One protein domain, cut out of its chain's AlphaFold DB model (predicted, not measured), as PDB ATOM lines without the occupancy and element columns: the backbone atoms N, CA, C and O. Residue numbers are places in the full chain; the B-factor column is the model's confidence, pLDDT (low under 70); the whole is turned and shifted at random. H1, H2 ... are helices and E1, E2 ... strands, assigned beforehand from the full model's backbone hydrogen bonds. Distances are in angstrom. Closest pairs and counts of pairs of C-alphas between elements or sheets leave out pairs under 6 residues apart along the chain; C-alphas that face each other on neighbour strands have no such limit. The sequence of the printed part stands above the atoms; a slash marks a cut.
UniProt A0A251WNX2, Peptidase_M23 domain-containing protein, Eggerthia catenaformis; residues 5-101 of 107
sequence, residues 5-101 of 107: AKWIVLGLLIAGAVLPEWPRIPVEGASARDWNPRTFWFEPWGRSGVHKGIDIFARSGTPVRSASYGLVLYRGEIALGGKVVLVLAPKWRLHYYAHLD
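What this domain is: This is residues 5 to 101 of the 107 residues of the protein "Peptidase_M23 domain-containing protein" of Eggerthia catenaformis (UniProt A0A251WNX2). With little regular structure, the model is a helical arm, H1, whose residues 5 to 12 stick out, then a long loop stretch, residues 19 to 70, and a small, twisted sheet of three strands. The printed part has 97 residues, with H1, E1, E2, E3 along the chain; the sheet, E1 - E2 - E3, is a meander, each strand the antiparallel neighbour of the one before. The class is mixed, with 38 residues in named elements; the whole is loose, radius of gyration of the C-alphas 15.9 A, spanning 46 by 31 by 25 A.

How they stand to each other: H1, residues 5 to 18, only grazes the sheet with residues 16 to 17; its O i to N i+4 pairs are all within hydrogen-bond range. E1, residues 71 to 78, and E2, residues 82 to 89, form a hairpin at 164 degrees, with N 73 and O 86 2.8 A apart. E2 and E3, residues 93 to 100, form another at 160 degrees, with N 87 and O 95 2.9 A apart.

Where its parts are: H1 measures 20.0 A from C-alpha 5 at (6.500, -51.825, 21.846). E1 measures 19.5 A, E2 21.8 A and E3 20.2 A, ending with C-alpha 100 at (25.984, -31.326, -5.482).

The domain as a whole: The C-alphas farthest apart, of Ala 5 and Arg 33, are 49.6 A apart. The printed part has no cut; H1 to E1 is a long link. No printed residue is under 70 in pLDDT.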
ATOM      1  N   ALA A   5       6.215 -52.412  23.153       86.06
ATOM      2  CA  ALA A   5       6.500 -51.825  21.846       86.06
ATOM      3  C   ALA A   5       5.747 -50.509  21.563       86.06
ATOM      4  O   ALA A   5       6.321 -49.604  20.966       86.06
ATOM      5  N   LYS A   6       4.488 -50.361  22.005       89.06
ATOM      6  CA  LYS A   6       3.702 -49.140  21.735       89.06
ATOM      7  C   LYS A   6       4.283 -47.914  22.441       89.06
ATOM      8  O   LYS A   6       4.344 -46.839  21.854       89.06
ATOM      9  N   TRP A   7       4.737 -48.093  23.678       93.00
ATOM     10  CA  TRP A   7       5.339 -47.022  24.467       93.00
ATOM     11  C   TRP A   7       6.750 -46.683  23.995       93.00
ATOM     12  O   TRP A   7       7.119 -45.517  24.009       93.00
ATOM     13  N   ILE A   8       7.500 -47.673  23.496       94.81
ATOM     14  CA  ILE A   8       8.806 -47.441  22.865       94.81
ATOM     15  C   ILE A   8       8.644 -46.585  21.605       94.81
ATOM     16  O   ILE A   8       9.318 -45.569  21.468       94.81
ATOM     17  N   VAL A   9       7.722 -46.952  20.710       95.12
ATOM     18  CA  VAL A   9       7.466 -46.179  19.483       95.12
ATOM     19  C   VAL A   9       7.003 -44.764  19.819       95.12
ATOM     20  O   VAL A   9       7.535 -43.804  19.270       95.12
ATOM     21  N   LEU A  10       6.060 -44.615  20.755       95.44
ATOM     22  CA  LEU A  10       5.602 -43.295  21.185       95.44
ATOM     23  C   LEU A  10       6.744 -42.466  21.793       95.44
ATOM     24  O   LEU A  10       6.877 -41.288  21.473       95.44
ATOM     25  N   GLY A  11       7.592 -43.084  22.618       96.50
ATOM     26  CA  GLY A  11       8.770 -42.444  23.195       96.50
ATOM     27  C   GLY A  11       9.751 -41.953  22.131       96.50
ATOM     28  O   GLY A  11      10.200 -40.815  22.211       96.50
ATOM     29  N   LEU A  12      10.026 -42.758  21.097       95.44
ATOM     30  CA  LEU A  12      10.879 -42.365  19.969       95.44
ATOM     31  C   LEU A  12      10.276 -41.208  19.165       95.44
ATOM     32  O   LEU A  12      10.992 -40.267  18.827       95.44
ATOM     33  N   LEU A  13       8.967 -41.244  18.895       96.38
ATOM     34  CA  LEU A  13       8.260 -40.165  18.199       96.38
ATOM     35  C   LEU A  13       8.338 -38.848  18.971       96.38
ATOM     36  O   LEU A  13       8.680 -37.820  18.383       96.38
ATOM     37  N   ILE A  14       8.072 -38.886  20.280       97.50
ATOM     38  CA  ILE A  14       8.175 -37.713  21.152       97.50
ATOM     39  C   ILE A  14       9.618 -37.221  21.194       97.50
ATOM     40  O   ILE A  14       9.843 -36.041  20.958       97.50
ATOM     41  N   ALA A  15      10.590 -38.109  21.426       95.75
ATOM     42  CA  ALA A  15      12.004 -37.751  21.462       95.75
ATOM     43  C   ALA A  15      12.418 -37.028  20.174       95.75
ATOM     44  O   ALA A  15      12.877 -35.891  20.235       95.75
ATOM     45  N   GLY A  16      12.151 -37.617  19.005       95.00
ATOM     46  CA  GLY A  16      12.432 -36.986  17.715       95.00
ATOM     47  C   GLY A  16      11.739 -35.631  17.534       95.00
ATOM     48  O   GLY A  16      12.326 -34.723  16.950       95.00
ATOM     49  N   ALA A  17      10.528 -35.460  18.075       95.94
ATOM     50  CA  ALA A  17       9.760 -34.221  17.983       95.94
ATOM     51  C   ALA A  17      10.281 -33.099  18.898       95.94
ATOM     52  O   ALA A  17      10.135 -31.927  18.551       95.94
ATOM     53  N   VAL A  18      10.875 -33.435  20.049       97.06
ATOM     54  CA  VAL A  18      11.335 -32.454  21.052       97.06
ATOM     55  C   VAL A  18      12.840 -32.203  21.034       97.06
ATOM     56  O   VAL A  18      13.299 -31.286  21.714       97.06
ATOM     57  N   LEU A  19      13.614 -32.980  20.268       96.06
ATOM     58  CA  LEU A  19      15.050 -32.746  20.114       96.06
ATOM     59  C   LEU A  19      15.320 -31.294  19.660       96.06
ATOM     60  O   LEU A  19      14.649 -30.788  18.750       96.06
ATOM     61  N   PRO A  20      16.291 -30.602  20.286       95.06
ATOM     62  CA  PRO A  20      16.622 -29.228  19.937       95.06
ATOM     63  C   PRO A  20      17.228 -29.165  18.537       95.06
ATOM     64  O   PRO A  20      17.807 -30.126  18.052       95.06
ATOM     65  N   GLU A  21      17.143 -28.022  17.880       91.44
ATOM     66  CA  GLU A  21      17.709 -27.828  16.547       91.44
ATOM     67  C   GLU A  21      18.554 -26.559  16.562       91.44
ATOM     68  O   GLU A  21      18.127 -25.543  17.111       91.44
ATOM     69  N   TRP A  22      19.728 -26.616  15.937       90.19
ATOM     70  CA  TRP A  22      20.607 -25.464  15.751       90.19
ATOM     71  C   TRP A  22      20.886 -25.289  14.261       90.19
ATOM     72  O   TRP A  22      21.901 -25.786  13.765       90.19
ATOM     73  N   PRO A  23      19.959 -24.653  13.524       91.81
ATOM     74  CA  PRO A  23      20.084 -24.532  12.087       91.81
ATOM     75  C   PRO A  23      21.235 -23.592  11.712       91.81
ATOM     76  O   PRO A  23      21.455 -22.560  12.348       91.81
ATOM     77  N   ARG A  24      21.935 -23.927  10.632       94.88
ATOM     78  CA  ARG A  24      22.955 -23.094   9.989       94.88
ATOM     79  C   ARG A  24      22.720 -23.015   8.488       94.88
ATOM     80  O   ARG A  24      22.067 -23.879   7.904       94.88
ATOM     81  N   ILE A  25      23.304 -21.999   7.861       96.88
ATOM     82  CA  ILE A  25      23.336 -21.900   6.402       96.88
ATOM     83  C   ILE A  25      24.200 -23.053   5.864       96.88
ATOM     84  O   ILE A  25      25.336 -23.209   6.316       96.88
ATOM     85  N   PRO A  26      23.673 -23.892   4.954       97.06
ATOM     86  CA  PRO A  26      24.371 -25.100   4.533       97.06
ATOM     87  C   PRO A  26      25.522 -24.824   3.561       97.06
ATOM     88  O   PRO A  26      26.497 -25.565   3.565       97.06
ATOM     89  N   VAL A  27      25.444 -23.771   2.747       98.12
ATOM     90  CA  VAL A  27      26.507 -23.409   1.798       98.12
ATOM     91  C   VAL A  27      27.562 -22.556   2.497       98.12
ATOM     92  O   VAL A  27      27.250 -21.510   3.072       98.12
ATOM     93  N   GLU A  28      28.816 -22.998   2.454       97.69
ATOM     94  CA  GLU A  28      29.920 -22.319   3.128       97.69
ATOM     95  C   GLU A  28      30.184 -20.927   2.532       97.69
ATOM     96  O   GLU A  28      30.307 -20.759   1.320       97.69
ATOM     97  N   GLY A  29      30.251 -19.914   3.401       97.25
ATOM     98  CA  GLY A  29      30.497 -18.522   3.008       97.25
ATOM     99  C   GLY A  29      29.312 -17.797   2.364       97.25
ATOM    100  O   GLY A  29      29.470 -16.641   1.976       97.25
ATOM    101  N   ALA A  30      28.136 -18.426   2.269       97.44
ATOM    102  CA  ALA A  30      26.968 -17.787   1.680       97.44
ATOM    103  C   ALA A  30      26.535 -16.539   2.471       97.44
ATOM    104  O   ALA A  30      26.389 -16.543   3.696       97.44
ATOM    105  N   SER A  31      26.296 -15.468   1.729       96.38
ATOM    106  CA  SER A  31      25.803 -14.171   2.175       96.38
ATOM    107  C   SER A  31      24.371 -13.955   1.694       96.38
ATOM    108  O   SER A  31      23.863 -14.714   0.877       96.38
ATOM    109  N   ALA A  32      23.718 -12.871   2.118       94.56
ATOM    110  CA  ALA A  32      22.373 -12.533   1.642       94.56
ATOM    111  C   ALA A  32      22.275 -12.333   0.112       94.56
ATOM    112  O   ALA A  32      21.192 -12.470  -0.448       94.56
ATOM    113  N   ARG A  33      23.386 -12.022  -0.574       95.56
ATOM    114  CA  ARG A  33      23.416 -11.811  -2.034       95.56
ATOM    115  C   ARG A  33      23.344 -13.111  -2.831       95.56
ATOM    116  O   ARG A  33      22.990 -13.076  -4.004       95.56
ATOM    117  N   ASP A  34      23.656 -14.228  -2.186       96.88
ATOM    118  CA  ASP A  34      23.668 -15.556  -2.802       96.88
ATOM    119  C   ASP A  34      22.270 -16.191  -2.832       96.88
ATOM    120  O   ASP A  34      22.088 -17.287  -3.352       96.88
ATOM    121  N   TRP A  35      21.268 -15.487  -2.302       95.50
ATOM    122  CA  TRP A  35      19.868 -15.884  -2.293       95.50
ATOM    123  C   TRP A  35      19.123 -15.012  -3.294       95.50
ATOM    124  O   TRP A  35      19.102 -13.786  -3.174       95.50
ATOM    125  N   ASN A  36      18.472 -15.634  -4.273       92.94
ATOM    126  CA  ASN A  36      17.609 -14.912  -5.197       92.94
ATOM    127  C   ASN A  36      16.144 -15.157  -4.812       92.94
ATOM    128  O   ASN A  36      15.593 -16.189  -5.186       92.94
ATOM    129  N   PRO A  37      15.470 -14.220  -4.121       89.75
ATOM    130  CA  PRO A  37      14.098 -14.433  -3.663       89.75
ATOM    131  C   PRO A  37      13.108 -14.642  -4.814       89.75
ATOM    132  O   PRO A  37      12.038 -15.201  -4.604       89.75
ATOM    133  N   ARG A  38      13.465 -14.241  -6.043       90.38
ATOM    134  CA  ARG A  38      12.638 -14.487  -7.229       90.38
ATOM    135  C   ARG A  38      12.615 -15.950  -7.658       90.38
ATOM    136  O   ARG A  38      11.797 -16.271  -8.504       90.38
ATOM    137  N   THR A  39      13.489 -16.817  -7.141       87.62
ATOM    138  CA  THR A  39      13.447 -18.253  -7.458       87.62
ATOM    139  C   THR A  39      12.609 -19.049  -6.461       87.62
ATOM    140  O   THR A  39      12.302 -20.208  -6.725       87.62
ATOM    141  N   PHE A  40      12.189 -18.468  -5.332       90.06
ATOM    142  CA  PHE A  40      11.459 -19.203  -4.293       90.06
ATOM    143  C   PHE A  40       9.983 -19.287  -4.646       90.06
ATOM    144  O   PHE A  40       9.356 -18.259  -4.891       90.06
ATOM    145  N   TRP A  41       9.425 -20.501  -4.661       89.94
ATOM    146  CA  TRP A  41       8.045 -20.735  -5.106       89.94
ATOM    147  C   TRP A  41       7.764 -20.155  -6.497       89.94
ATOM    148  O   TRP A  41       6.641 -19.769  -6.807       89.94
ATOM    149  N   PHE A  42       8.801 -20.082  -7.336       90.19
ATOM    150  CA  PHE A  42       8.698 -19.509  -8.666       90.19
ATOM    151  C   PHE A  42       7.949 -20.446  -9.611       90.19
ATOM    152  O   PHE A  42       8.179 -21.659  -9.613       90.19
ATOM    153  N   GLU A  43       7.106 -19.857 -10.451       92.50
ATOM    154  CA  GLU A  43       6.377 -20.521 -11.525       92.50
ATOM    155  C   GLU A  43       6.600 -19.756 -12.843       92.50
ATOM    156  O   GLU A  43       6.628 -18.521 -12.827       92.50
ATOM    157  N   PRO A  44       6.728 -20.446 -13.993       92.62
ATOM    158  CA  PRO A  44       6.708 -21.901 -14.168       92.62
ATOM    159  C   PRO A  44       8.077 -22.561 -13.900       92.62
ATOM    160  O   PRO A  44       9.123 -21.994 -14.207       92.62
ATOM    161  N   TRP A  45       8.077 -23.794 -13.381       88.00
ATOM    162  CA  TRP A  45       9.300 -24.537 -13.041       88.00
ATOM    163  C   TRP A  45       9.285 -25.997 -13.504       88.00
ATOM    164  O   TRP A  45       8.836 -26.900 -12.794       88.00
ATOM    165  N   GLY A  46       9.820 -26.241 -14.703       86.75
ATOM    166  CA  GLY A  46      10.021 -27.588 -15.248       86.75
ATOM    167  C   GLY A  46       8.801 -28.505 -15.090       86.75
ATOM    168  O   GLY A  46       7.658 -28.090 -15.266       86.75
ATOM    169  N   ARG A  47       9.040 -29.773 -14.723       87.31
ATOM    170  CA  ARG A  47       7.970 -30.764 -14.503       87.31
ATOM    171  C   ARG A  47       7.167 -30.524 -13.218       87.31
ATOM    172  O   ARG A  47       6.029 -30.974 -13.138       87.31
ATOM    173  N   SER A  48       7.741 -29.873 -12.203       86.25
ATOM    174  CA  SER A  48       7.051 -29.653 -10.924       86.25
ATOM    175  C   SER A  48       6.020 -28.527 -10.982       86.25
ATOM    176  O   SER A  48       5.223 -28.407 -10.051       86.25
ATOM    177  N   GLY A  49       6.041 -27.697 -12.030       92.75
ATOM    178  CA  GLY A  49       5.194 -26.512 -12.186       92.75
ATOM    179  C   GLY A  49       5.676 -25.333 -11.342       92.75
ATOM    180  O   GLY A  49       5.752 -24.222 -11.852       92.75
ATOM    181  N   VAL A  50       6.100 -25.603 -10.105       92.88
ATOM    182  CA  VAL A  50       6.618 -24.626  -9.141       92.88
ATOM    183  C   VAL A  50       7.928 -25.089  -8.513       92.88
ATOM    184  O   VAL A  50       8.133 -26.290  -8.281       92.88
ATOM    185  N   HIS A  51       8.816 -24.145  -8.213       92.50
ATOM    186  CA  HIS A  51      10.041 -24.412  -7.473       92.50
ATOM    187  C   HIS A  51       9.765 -24.517  -5.964       92.50
ATOM    188  O   HIS A  51       9.644 -23.514  -5.265       92.50
ATOM    189  N   LYS A  52       9.667 -25.745  -5.437       88.56
ATOM    190  CA  LYS A  52       9.370 -26.028  -4.011       88.56
ATOM    191  C   LYS A  52      10.622 -26.038  -3.126       88.56
ATOM    192  O   LYS A  52      10.734 -26.858  -2.216       88.56
ATOM    193  N   GLY A  53      11.578 -25.174  -3.438       89.12
ATOM    194  CA  GLY A  53      12.892 -25.137  -2.819       89.12
ATOM    195  C   GLY A  53      13.428 -23.720  -2.694       89.12
ATOM    196  O   GLY A  53      12.773 -22.740  -3.055       89.12
ATOM    197  N   ILE A  54      14.633 -23.638  -2.149       92.25
ATOM    198  CA  ILE A  54      15.398 -22.407  -2.033       92.25
ATOM    199  C   ILE A  54      16.772 -22.679  -2.632       92.25
ATOM    200  O   ILE A  54      17.456 -23.604  -2.195       92.25
ATOM    201  N   ASP A  55      17.168 -21.844  -3.589       94.12
ATOM    202  CA  ASP A  55      18.508 -21.883  -4.160       94.12
ATOM    203  C   ASP A  55      19.442 -20.945  -3.402       94.12
ATOM    204  O   ASP A  55      19.111 -19.783  -3.140       94.12
ATOM    205  N   ILE A  56      20.636 -21.454  -3.108       96.50
ATOM    206  CA  ILE A  56      21.766 -20.677  -2.612       96.50
ATOM    207  C   ILE A  56      22.872 -20.821  -3.655       96.50
ATOM    208  O   ILE A  56      23.413 -21.910  -3.846       96.50
ATOM    209  N   PHE A  57      23.173 -19.739  -4.366       95.31
ATOM    210  CA  PHE A  57      24.123 -19.757  -5.472       95.31
ATOM    211  C   PHE A  57      25.562 -19.802  -4.953       95.31
ATOM    212  O   PHE A  57      25.944 -19.040  -4.071       95.31
ATOM    213  N   ALA A  58      26.378 -20.689  -5.521       96.62
ATOM    214  CA  ALA A  58      27.785 -20.836  -5.160       96.62
ATOM    215  C   ALA A  58      28.610 -21.304  -6.366       96.62
ATOM    216  O   ALA A  58      28.062 -21.754  -7.374       96.62
ATOM    217  N   ARG A  59      29.941 -21.213  -6.268       97.38
ATOM    218  CA  ARG A  59      30.834 -21.832  -7.260       97.38
ATOM    219  C   ARG A  59      30.808 -23.355  -7.088       97.38
ATOM    220  O   ARG A  59      30.600 -23.848  -5.982       97.38
ATOM    221  N   SER A  60      31.051 -24.102  -8.169       97.00
ATOM    222  CA  SER A  60      31.204 -25.559  -8.050       97.00
ATOM    223  C   SER A  60      32.350 -25.898  -7.095       97.00
ATOM    224  O   SER A  60      33.359 -25.190  -7.060       97.00
ATOM    225  N   GLY A  61      32.173 -26.956  -6.306       96.69
ATOM    226  CA  GLY A  61      33.113 -27.357  -5.261       96.69
ATOM    227  C   GLY A  61      33.010 -26.564  -3.951       96.69
ATOM    228  O   GLY A  61      33.711 -26.912  -3.003       96.69
ATOM    229  N   THR A  62      32.147 -25.541  -3.844       98.25
ATOM    230  CA  THR A  62      31.874 -24.900  -2.546       98.25
ATOM    231  C   THR A  62      31.316 -25.940  -1.565       98.25
ATOM    232  O   THR A  62      30.316 -26.591  -1.888       98.25
ATOM    233  N   PRO A  63      31.905 -26.099  -0.364       98.06
ATOM    234  CA  PRO A  63      31.417 -27.074   0.599       98.06
ATOM    235  C   PRO A  63      29.972 -26.805   1.027       98.06
ATOM    236  O   PRO A  63      29.597 -25.686   1.390       98.06
ATOM    237  N   VAL A  64      29.174 -27.872   1.029       98.06
ATOM    238  CA  VAL A  64      27.807 -27.877   1.554       98.06
ATOM    239  C   VAL A  64      27.782 -28.736   2.811       98.06
ATOM    240  O   VAL A  64      28.066 -29.930   2.778       98.06
ATOM    241  N   ARG A  65      27.450 -28.124   3.944       96.25
ATOM    242  CA  ARG A  65      27.315 -28.777   5.245       96.25
ATOM    243  C   ARG A  65      25.839 -28.967   5.568       96.25
ATOM    244  O   ARG A  65      25.014 -28.120   5.239       96.25
ATOM    245  N   SER A  66      25.505 -30.035   6.290       95.81
ATOM    246  CA  SER A  66      24.126 -30.226   6.750       95.81
ATOM    247  C   SER A  66      23.668 -29.021   7.581       95.81
ATOM    248  O   SER A  66      24.406 -28.542   8.451       95.81
ATOM    249  N   ALA A  67      22.463 -28.537   7.292       96.38
ATOM    250  CA  ALA A  67      21.846 -27.362   7.904       96.38
ATOM    251  C   ALA A  67      21.520 -27.616   9.376       96.38
ATOM    252  O   ALA A  67      21.493 -26.678  10.158       96.38
ATOM    253  N   SER A  68      21.327 -28.876   9.757       95.62
ATOM    254  CA  SER A  68      21.210 -29.326  11.140       95.62
ATOM    255  C   SER A  68      21.976 -30.636  11.318       95.62
ATOM    256  O   SER A  68      22.399 -31.259  10.339       95.62
ATOM    257  N   TYR A  69      22.164 -31.074  12.558       95.31
ATOM    258  CA  TYR A  69      22.576 -32.452  12.797       95.31
ATOM    259  C   TYR A  69      21.425 -33.399  12.433       95.31
ATOM    260  O   TYR A  69      20.257 -33.005  12.433       95.31
ATOM    261  N   GLY A  70      21.743 -34.643  12.094       95.00
ATOM    262  CA  GLY A  70      20.731 -35.600  11.675       95.00
ATOM    263  C   GLY A  70      21.324 -36.866  11.084       95.00
ATOM    264  O   GLY A  70      22.541 -37.001  10.983       95.00
ATOM    265  N   LEU A  71      20.435 -37.772  10.695       97.00
ATOM    266  CA  LEU A  71      20.759 -39.048  10.067       97.00
ATOM    267  C   LEU A  71      20.666 -38.915   8.547       97.00
ATOM    268  O   LEU A  71      19.638 -38.463   8.036       97.00
ATOM    269  N   VAL A  72      21.689 -39.352   7.812       98.19
ATOM    270  CA  VAL A  72      21.597 -39.454   6.349       98.19
ATOM    271  C   VAL A  72      20.677 -40.622   5.992       98.19
ATOM    272  O   VAL A  72      21.027 -41.785   6.172       98.19
ATOM    273  N   LEU A  73      19.489 -40.311   5.472       98.12
ATOM    274  CA  LEU A  73      18.521 -41.307   5.006       98.12
ATOM    275  C   LEU A  73      18.823 -41.795   3.588       98.12
ATOM    276  O   LEU A  73      18.490 -42.923   3.234       98.12
ATOM    277  N   TYR A  74      19.407 -40.929   2.757       98.00
ATOM    278  CA  TYR A  74      19.741 -41.245   1.373       98.00
ATOM    279  C   TYR A  74      20.910 -40.393   0.879       98.00
ATOM    280  O   TYR A  74      20.985 -39.201   1.177       98.00
ATOM    281  N   ARG A  75      21.778 -40.997   0.063       97.69
ATOM    282  CA  ARG A  75      22.756 -40.305  -0.780       97.69
ATOM    283  C   ARG A  75      22.858 -41.029  -2.121       97.69
ATOM    284  O   ARG A  75      22.896 -42.259  -2.141       97.69
ATOM    285  N   GLY A  76      22.917 -40.296  -3.224       97.75
ATOM    286  CA  GLY A  76      23.013 -40.901  -4.552       97.75
ATOM    287  C   GLY A  76      22.724 -39.918  -5.673       97.75
ATOM    288  O   GLY A  76      22.679 -38.713  -5.444       97.75
ATOM    289  N   GLU A  77      22.524 -40.442  -6.879       98.25
ATOM    290  CA  GLU A  77      22.154 -39.645  -8.046       98.25
ATOM    291  C   GLU A  77      20.715 -39.932  -8.477       98.25
ATOM    292  O   GLU A  77      20.307 -41.087  -8.600       98.25
ATOM    293  N   ILE A  78      19.945 -38.872  -8.723       96.38
ATOM    294  CA  ILE A  78      18.588 -38.950  -9.274       96.38
ATOM    295  C   ILE A  78      18.467 -38.039 -10.497       96.38
ATOM    296  O   ILE A  78      19.080 -36.976 -10.553       96.38
ATOM    297  N   ALA A  79      17.619 -38.416 -11.457       93.81
ATOM    298  CA  ALA A  79      17.564 -37.774 -12.774       93.81
ATOM    299  C   ALA A  79      17.387 -36.241 -12.744       93.81
ATOM    300  O   ALA A  79      18.012 -35.543 -13.532       93.81
ATOM    301  N   LEU A  80      16.540 -35.716 -11.849       90.44
ATOM    302  CA  LEU A  80      16.268 -34.274 -11.776       90.44
ATOM    303  C   LEU A  80      17.211 -33.526 -10.822       90.44
ATOM    304  O   LEU A  80      17.539 -32.372 -11.061       90.44
ATOM    305  N   GLY A  81      17.615 -34.172  -9.726       92.81
ATOM    306  CA  GLY A  81      18.403 -33.564  -8.651       92.81
ATOM    307  C   GLY A  81      19.916 -33.704  -8.820       92.81
ATOM    308  O   GLY A  81      20.661 -33.084  -8.066       92.81
ATOM    309  N   GLY A  82      20.383 -34.512  -9.777       96.94
ATOM    310  CA  GLY A  82      21.791 -34.889  -9.876       96.94
ATOM    311  C   GLY A  82      22.228 -35.635  -8.617       96.94
ATOM    312  O   GLY A  82      21.487 -36.485  -8.124       96.94
ATOM    313  N   LYS A  83      23.396 -35.287  -8.073       98.25
ATOM    314  CA  LYS A  83      23.874 -35.793  -6.780       98.25
ATOM    315  C   LYS A  83      23.097 -35.142  -5.641       98.25
ATOM    316  O   LYS A  83      23.079 -33.916  -5.513       98.25
ATOM    317  N   VAL A  84      22.478 -35.973  -4.809       98.25
ATOM    318  CA  VAL A  84      21.587 -35.549  -3.727       98.25
ATOM    319  C   VAL A  84      21.927 -36.216  -2.397       98.25
ATOM    320  O   VAL A  84      22.448 -37.335  -2.354       98.25
ATOM    321  N   VAL A  85      21.560 -35.543  -1.307       98.44
ATOM    322  CA  VAL A  85      21.578 -36.076   0.063       98.44
ATOM    323  C   VAL A  85      20.260 -35.723   0.754       98.44
ATOM    324  O   VAL A  85      19.792 -34.589   0.659       98.44
ATOM    325  N   LEU A  86      19.668 -36.683   1.468       98.12
ATOM    326  CA  LEU A  86      18.489 -36.493   2.312       98.12
ATOM    327  C   LEU A  86      18.851 -36.769   3.772       98.12
ATOM    328  O   LEU A  86      19.294 -37.870   4.099       98.12
ATOM    329  N   VAL A  87      18.619 -35.794   4.647       98.12
ATOM    330  CA  VAL A  87      18.916 -35.879   6.083       98.12
ATOM    331  C   VAL A  87      17.626 -35.793   6.892       98.12
ATOM    332  O   VAL A  87      16.830 -34.876   6.691       98.12
ATOM    333  N   LEU A  88      17.443 -36.718   7.836       97.56
ATOM    334  CA  LEU A  88      16.443 -36.623   8.895       97.56
ATOM    335  C   LEU A  88      17.027 -35.861  10.083       97.56
ATOM    336  O   LEU A  88      17.894 -36.367  10.793       97.56
ATOM    337  N   ALA A  89      16.530 -34.652  10.291       96.81
ATOM    338  CA  ALA A  89      16.910 -33.757  11.371       96.81
ATOM    339  C   ALA A  89      15.903 -33.821  12.539       96.81
ATOM    340  O   ALA A  89      14.827 -34.426  12.413       96.81
ATOM    341  N   PRO A  90      16.219 -33.179  13.682       97.06
ATOM    342  CA  PRO A  90      15.277 -32.977  14.776       97.06
ATOM    343  C   PRO A  90      13.920 -32.448  14.317       97.06
ATOM    344  O   PRO A  90      13.789 -31.810  13.270       97.06
ATOM    345  N   LYS A  91      12.897 -32.687  15.138       96.56
ATOM    346  CA  LYS A  91      11.502 -32.322  14.857       96.56
ATOM    347  C   LYS A  91      10.949 -33.007  13.605       96.56
ATOM    348  O   LYS A  91      10.048 -32.473  12.962       96.56
ATOM    349  N   TRP A  92      11.492 -34.180  13.270       96.88
ATOM    350  CA  TRP A  92      11.114 -34.984  12.102       96.88
ATOM    351  C   TRP A  92      11.219 -34.227  10.770       96.88
ATOM    352  O   TRP A  92      10.442 -34.462   9.845       96.88
ATOM    353  N   ARG A  93      12.173 -33.295  10.666       96.31
ATOM    354  CA  ARG A  93      12.373 -32.493   9.456       96.31
ATOM    355  C   ARG A  93      13.268 -33.210   8.465       96.31
ATOM    356  O   ARG A  93      14.274 -33.806   8.837       96.31
ATOM    357  N   LEU A  94      12.918 -33.102   7.191       96.88
ATOM    358  CA  LEU A  94      13.740 -33.591   6.095       96.88
ATOM    359  C   LEU A  94      14.474 -32.420   5.451       96.88
ATOM    360  O   LEU A  94      13.843 -31.470   4.988       96.88
ATOM    361  N   HIS A  95      15.799 -32.508   5.401       96.81
ATOM    362  CA  HIS A  95      16.636 -31.582   4.647       96.81
ATOM    363  C   HIS A  95      17.144 -32.282   3.398       96.81
ATOM    364  O   HIS A  95      17.826 -33.303   3.477       96.81
ATOM    365  N   TYR A  96      16.779 -31.730   2.249       97.31
ATOM    366  CA  TYR A  96      17.139 -32.248   0.943       97.31
ATOM    367  C   TYR A  96      18.140 -31.303   0.282       97.31
ATOM    368  O   TYR A  96      17.878 -30.107   0.153       97.31
ATOM    369  N   TYR A  97      19.277 -31.857  -0.126       97.69
ATOM    370  CA  TYR A  97      20.347 -31.165  -0.835       97.69
ATOM    371  C   TYR A  97      20.446 -31.752  -2.234       97.69
ATOM    372  O   TYR A  97      20.473 -32.974  -2.375       97.69
ATOM    373  N   ALA A  98      20.508 -30.899  -3.252       97.06
ATOM    374  CA  ALA A  98      20.584 -31.305  -4.649       97.06
ATOM    375  C   ALA A  98      21.644 -30.516  -5.407       97.06
ATOM    376  O   ALA A  98      22.163 -29.520  -4.904       97.06
ATOM    377  N   HIS A  99      21.934 -30.977  -6.624       96.56
ATOM    378  CA  HIS A  99      22.894 -30.365  -7.538       96.56
ATOM    379  C   HIS A  99      24.307 -30.275  -6.943       96.56
ATOM    380  O   HIS A  99      25.052 -29.338  -7.220       96.56
ATOM    381  N   LEU A 100      24.669 -31.257  -6.112       98.06
ATOM    382  CA  LEU A 100      25.984 -31.326  -5.482       98.06
ATOM    383  C   LEU A 100      27.055 -31.726  -6.505       98.06
ATOM    384  O   LEU A 100      26.805 -32.518  -7.413       98.06
ATOM    385  N   ASP A 101      28.273 -31.224  -6.320       97.75
ATOM    386  CA  ASP A 101      29.422 -31.606  -7.150       97.75
ATOM    387  C   ASP A 101      29.975 -32.989  -6.754       97.75
ATOM    388  O   ASP A 101      30.334 -33.807  -7.602       97.75
TER     389      ASP A 101